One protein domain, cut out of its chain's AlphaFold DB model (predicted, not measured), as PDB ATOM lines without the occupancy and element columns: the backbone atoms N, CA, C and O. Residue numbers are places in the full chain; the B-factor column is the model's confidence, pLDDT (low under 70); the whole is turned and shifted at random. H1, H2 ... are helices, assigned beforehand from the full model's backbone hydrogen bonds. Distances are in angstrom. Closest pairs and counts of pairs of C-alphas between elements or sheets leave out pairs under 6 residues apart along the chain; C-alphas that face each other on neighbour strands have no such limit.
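AT A GLANCE: This is residues 77 to 117 of the 117 residues of the protein "HTH_48 domain-containing protein" of Caenorhabditis nigoni (UniProt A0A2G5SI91). The chain winds into one open ring: the helix H1 makes one side, the two short helical turns H2 and H3 lie across the ring from it, and residues 106 to 110 come round toward the first printed residues. From this ring a tail, residues 112 to 117, sticks out. The printed part has 41 residues with three named helices, in the order H1, H2, H3, and no named strand. The class is all helix, though only 17 of the 41 residues are in named elements. The whole is compact, with a radius of gyration of the C-alphas of 10.2 A, and spans 24 by 23 by 18 A.

IN THESE COORDINATES: H1 is residues 83 to 91, 12.1 A from first to last C-alpha, and begins with C-alpha 83 at (-20.843, 38.707, 2.885). H2 is residues 97 to 100, 5.0 A long. H3 is residues 102 to 105, 5.5 A long, and ends with C-alpha 105 at (-8.442, 38.160, -0.190).

HOW THE PARTS SIT: H1 touches no helix. H1 and H2 are close but not clearly touching; their closest C-alphas, those of Cys 90 and Tyr 97, are 6.7 A apart. H2 and H3 meet only through their link. H1 and H3 are apart. In H1 every O i to N i+4 pair is within hydrogen-bond range; H2 and H3 are too short for such a pair, and in each the one O i to N i+3 pair is not within range.

THE WHOLE: The C-alphas of Thr 77 and Trp 117, the two farthest apart, are 30.7 A from each other. The printed part has no cut and ends at residue 117, the chain's last. The links from H1 to H2 and from H2 to H3 are tight. Residues 106 to 117 hold no named element, and residues 112 to 117 stand free. The mean pLDDT of the printed part is 71.9, and residues 107 to 117 are under 70.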
ATOM      1  N   THR A  77     -18.204  45.035  -8.094       81.25
ATOM      2  CA  THR A  77     -16.990  44.324  -7.734       81.25
ATOM      3  C   THR A  77     -17.327  43.180  -6.780       81.25
ATOM      4  O   THR A  77     -18.428  43.102  -6.235       81.25
ATOM      5  N   ILE A  78     -16.361  42.294  -6.535       80.62
ATOM      6  CA  ILE A  78     -16.490  41.245  -5.511       80.62
ATOM      7  C   ILE A  78     -16.846  41.847  -4.138       80.62
ATOM      8  O   ILE A  78     -17.591  41.235  -3.380       80.62
ATOM      9  N   SER A  79     -16.380  43.062  -3.849       81.06
ATOM     10  CA  SER A  79     -16.658  43.787  -2.604       81.06
ATOM     11  C   SER A  79     -18.117  44.221  -2.448       81.06
ATOM     12  O   SER A  79     -18.556  44.465  -1.330       81.06
ATOM     13  N   ASP A  80     -18.873  44.310  -3.543       84.00
ATOM     14  CA  ASP A  80     -20.300  44.652  -3.519       84.00
ATOM     15  C   ASP A  80     -21.188  43.420  -3.250       84.00
ATOM     16  O   ASP A  80     -22.415  43.530  -3.165       84.00
ATOM     17  N   MET A  81     -20.594  42.225  -3.149       85.62
ATOM     18  CA  MET A  81     -21.312  40.987  -2.864       85.62
ATOM     19  C   MET A  81     -21.685  40.904  -1.375       85.62
ATOM     20  O   MET A  81     -20.826  41.118  -0.519       85.62
ATOM     21  N   PRO A  82     -22.929  40.519  -1.028       88.31
ATOM     22  CA  PRO A  82     -23.293  40.252   0.359       88.31
ATOM     23  C   PRO A  82     -22.357  39.218   0.995       88.31
ATOM     24  O   PRO A  82     -22.111  38.152   0.419       88.31
ATOM     25  N   VAL A  83     -21.870  39.514   2.202       83.06
ATOM     26  CA  VAL A  83     -20.843  38.707   2.885       83.06
ATOM     27  C   VAL A  83     -21.244  37.238   3.038       83.06
ATOM     28  O   VAL A  83     -20.412  36.352   2.881       83.06
ATOM     29  N   ASN A  84     -22.530  36.958   3.257       85.12
ATOM     30  CA  ASN A  84     -23.048  35.600   3.408       85.12
ATOM     31  C   ASN A  84     -22.969  34.778   2.109       85.12
ATOM     32  O   ASN A  84     -22.841  33.558   2.166       85.12
ATOM     33  N   ILE A  85     -23.062  35.417   0.939       88.75
ATOM     34  CA  ILE A  85     -22.888  34.744  -0.355       88.75
ATOM     35  C   ILE A  85     -21.405  34.509  -0.616       88.75
ATOM     36  O   ILE A  85     -21.020  33.400  -0.985       88.75
ATOM     37  N   PHE A  86     -20.571  35.520  -0.363       84.62
ATOM     38  CA  PHE A  86     -19.124  35.394  -0.508       84.62
ATOM     39  C   PHE A  86     -18.565  34.278   0.388       84.62
ATOM     40  O   PHE A  86     -17.811  33.429  -0.079       84.62
ATOM     41  N   GLN A  87     -19.025  34.199   1.641       81.06
ATOM     42  CA  GLN A  87     -18.668  33.128   2.570       81.06
ATOM     43  C   GLN A  87     -19.018  31.740   2.015       81.06
ATOM     44  O   GLN A  87     -18.167  30.856   2.030       81.06
ATOM     45  N   LYS A  88     -20.226  31.553   1.463       87.25
ATOM     46  CA  LYS A  88     -20.626  30.277   0.843       87.25
ATOM     47  C   LYS A  88     -19.727  29.885  -0.329       87.25
ATOM     48  O   LYS A  88     -19.438  28.707  -0.510       87.25
ATOM     49  N   ILE A  89     -19.287  30.845  -1.145       87.19
ATOM     50  CA  ILE A  89     -18.330  30.573  -2.229       87.19
ATOM     51  C   ILE A  89     -17.009  30.091  -1.631       87.19
ATOM     52  O   ILE A  89     -16.478  29.070  -2.058       87.19
ATOM     53  N   CYS A  90     -16.510  30.787  -0.610       82.56
ATOM     54  CA  CYS A  90     -15.260  30.435   0.044       82.56
ATOM     55  C   CYS A  90     -15.300  29.071   0.748       82.56
ATOM     56  O   CYS A  90     -14.335  28.321   0.655       82.56
ATOM     57  N   GLU A  91     -16.414  28.694   1.377       82.38
ATOM     58  CA  GLU A  91     -16.606  27.361   1.973       82.38
ATOM     59  C   GLU A  91     -16.443  26.226   0.945       82.38
ATOM     60  O   GLU A  91     -15.962  25.145   1.286       82.38
ATOM     61  N   ASN A  92     -16.762  26.485  -0.329       87.19
ATOM     62  CA  ASN A  92     -16.559  25.532  -1.422       87.19
ATOM     63  C   ASN A  92     -15.105  25.465  -1.929       87.19
ATOM     64  O   ASN A  92     -14.779  24.558  -2.692       87.19
ATOM     65  N   LEU A  93     -14.216  26.374  -1.505       83.56
ATOM     66  CA  LEU A  93     -12.787  26.353  -1.863       83.56
ATOM     67  C   LEU A  93     -11.968  25.359  -1.013       83.56
ATOM     68  O   LEU A  93     -10.772  25.202  -1.238       83.56
ATOM     69  N   GLY A  94     -12.604  24.662  -0.066       80.31
ATOM     70  CA  GLY A  94     -11.979  23.651   0.792       80.31
ATOM     71  C   GLY A  94     -11.633  24.173   2.187       80.31
ATOM     72  O   GLY A  94     -11.566  25.370   2.424       80.31
ATOM     73  N   LYS A  95     -11.412  23.270   3.151       74.81
ATOM     74  CA  LYS A  95     -11.332  23.613   4.589       74.81
ATOM     75  C   LYS A  95     -10.240  24.631   4.954       74.81
ATOM     76  O   LYS A  95     -10.410  25.360   5.924       74.81
ATOM     77  N   ASN A  96      -9.167  24.706   4.168       75.94
ATOM     78  CA  ASN A  96      -8.008  25.557   4.450       75.94
ATOM     79  C   ASN A  96      -8.013  26.871   3.656       75.94
ATOM     80  O   ASN A  96      -7.045  27.624   3.725       75.94
ATOM     81  N   TYR A  97      -9.109  27.201   2.956       75.31
ATOM     82  CA  TYR A  97      -9.175  28.400   2.114       75.31
ATOM     83  C   TYR A  97      -8.808  29.682   2.881       75.31
ATOM     84  O   TYR A  97      -8.272  30.633   2.313       75.31
ATOM     85  N   GLN A  98      -9.112  29.720   4.181       70.88
ATOM     86  CA  GLN A  98      -8.832  30.869   5.032       70.88
ATOM     87  C   GLN A  98      -7.340  31.112   5.212       70.88
ATOM     88  O   GLN A  98      -6.953  32.269   5.340       70.88
ATOM     89  N   GLU A  99      -6.522  30.061   5.230       76.81
ATOM     90  CA  GLU A  99      -5.068  30.178   5.306       76.81
ATOM     91  C   GLU A  99      -4.481  30.398   3.912       76.81
ATOM     92  O   GLU A  99      -3.724  31.350   3.708       76.81
ATOM     93  N   ASP A 100      -4.928  29.604   2.937       79.38
ATOM     94  CA  ASP A 100      -4.395  29.594   1.572       79.38
ATOM     95  C   ASP A 100      -4.641  30.918   0.830       79.38
ATOM     96  O   ASP A 100      -3.787  31.402   0.083       79.38
ATOM     97  N   TYR A 101      -5.797  31.547   1.058       74.69
ATOM     98  CA  TYR A 101      -6.212  32.758   0.348       74.69
ATOM     99  C   TYR A 101      -6.249  34.005   1.234       74.69
ATOM    100  O   TYR A 101      -6.636  35.071   0.751       74.69
ATOM    101  N   ARG A 102      -5.801  33.927   2.500       71.50
ATOM    102  CA  ARG A 102      -5.807  35.063   3.446       71.50
ATOM    103  C   ARG A 102      -5.187  36.319   2.845       71.50
ATOM    104  O   ARG A 102      -5.753  37.406   2.932       71.50
ATOM    105  N   PHE A 103      -4.002  36.170   2.254       72.69
ATOM    106  CA  PHE A 103      -3.239  37.286   1.694       72.69
ATOM    107  C   PHE A 103      -3.834  37.790   0.381       72.69
ATOM    108  O   PHE A 103      -3.824  38.995   0.137       72.69
ATOM    109  N   THR A 104      -4.396  36.890  -0.421       75.44
ATOM    110  CA  THR A 104      -5.031  37.203  -1.706       75.44
ATOM    111  C   THR A 104      -6.355  37.946  -1.513       75.44
ATOM    112  O   THR A 104      -6.665  38.862  -2.268       75.44
ATOM    113  N   LEU A 105      -7.116  37.602  -0.469       71.94
ATOM    114  CA  LEU A 105      -8.442  38.160  -0.190       71.94
ATOM    115  C   LEU A 105      -8.436  39.308   0.828       71.94
ATOM    116  O   LEU A 105      -9.486  39.887   1.083       71.94
ATOM    117  N   ARG A 106      -7.279  39.703   1.379       71.31
ATOM    118  CA  ARG A 106      -7.182  40.758   2.415       71.31
ATOM    119  C   ARG A 106      -7.704  42.137   1.985       71.31
ATOM    120  O   ARG A 106      -7.920  42.994   2.834       71.31
ATOM    121  N   HIS A 107      -7.819  42.371   0.678       67.81
ATOM    122  CA  HIS A 107      -8.307  43.624   0.097       67.81
ATOM    123  C   HIS A 107      -9.797  43.576  -0.261       67.81
ATOM    124  O   HIS A 107     -10.367  44.603  -0.619       67.81
ATOM    125  N   VAL A 108     -10.430  42.404  -0.155       67.50
ATOM    126  CA  VAL A 108     -11.885  42.283  -0.208       67.50
ATOM    127  C   VAL A 108     -12.401  42.643   1.186       67.50
ATOM    128  O   VAL A 108     -11.907  42.065   2.158       67.50
ATOM    129  N   PRO A 109     -13.357  43.580   1.328       56.50
ATOM    130  CA  PRO A 109     -14.014  43.876   2.594       56.50
ATOM    131  C   PRO A 109     -14.830  42.664   3.049       56.50
ATOM    132  O   PRO A 109     -16.045  42.590   2.905       56.50
ATOM    133  N   LEU A 110     -14.150  41.672   3.606       53.94
ATOM    134  CA  LEU A 110     -14.774  40.716   4.488       53.94
ATOM    135  C   LEU A 110     -15.104  41.517   5.734       53.94
ATOM    136  O   LEU A 110     -14.191  41.981   6.422       53.94
ATOM    137  N   ALA A 111     -16.401  41.739   5.974       46.22
ATOM    138  CA  ALA A 111     -16.878  42.161   7.281       46.22
ATOM    139  C   ALA A 111     -16.084  41.348   8.300       46.22
ATOM    140  O   ALA A 111     -16.085  40.120   8.224       46.22
ATOM    141  N   THR A 112     -15.287  42.076   9.084       44.31
ATOM    142  CA  THR A 112     -14.406  41.611  10.152       44.31
ATOM    143  C   THR A 112     -14.590  40.131  10.440       44.31
ATOM    144  O   THR A 112     -15.629  39.741  10.971       44.31
ATOM    145  N   PHE A 113     -13.588  39.314  10.096       46.78
ATOM    146  CA  PHE A 113     -13.429  38.004  10.716       46.78
ATOM    147  C   PHE A 113     -13.474  38.239  12.223       46.78
ATOM    148  O   PHE A 113     -12.488  38.688  12.810       46.78
ATOM    149  N   ASN A 114     -14.655  38.034  12.800       38.25
ATOM    150  CA  ASN A 114     -14.910  38.146  14.216       38.25
ATOM    151  C   ASN A 114     -14.109  37.006  14.834       38.25
ATOM    152  O   ASN A 114     -14.532  35.854  14.834       38.25
ATOM    153  N   LYS A 115     -12.881  37.320  15.240       40.34
ATOM    154  CA  LYS A 115     -12.108  36.511  16.167       40.34
ATOM    155  C   LYS A 115     -12.604  36.857  17.558       40.34
ATOM    156  O   LYS A 115     -11.898  37.522  18.296       40.34
ATOM    157  N   ASP A 116     -13.814  36.431  17.864       40.72
ATOM    158  CA  ASP A 116     -14.263  36.277  19.235       40.72
ATOM    159  C   ASP A 116     -14.999  34.935  19.295       40.72
ATOM    160  O   ASP A 116     -15.863  34.679  18.450       40.72
ATOM    161  N   TRP A 117     -14.605  34.134  20.294       42.62
ATOM    162  CA  TRP A 117     -14.954  32.741  20.647       42.62
ATOM    163  C   TRP A 117     -14.081  31.647  20.020       42.62
ATOM    164  O   TRP A 117     -14.397  31.138  18.922       42.62
TER     165      TRP A 117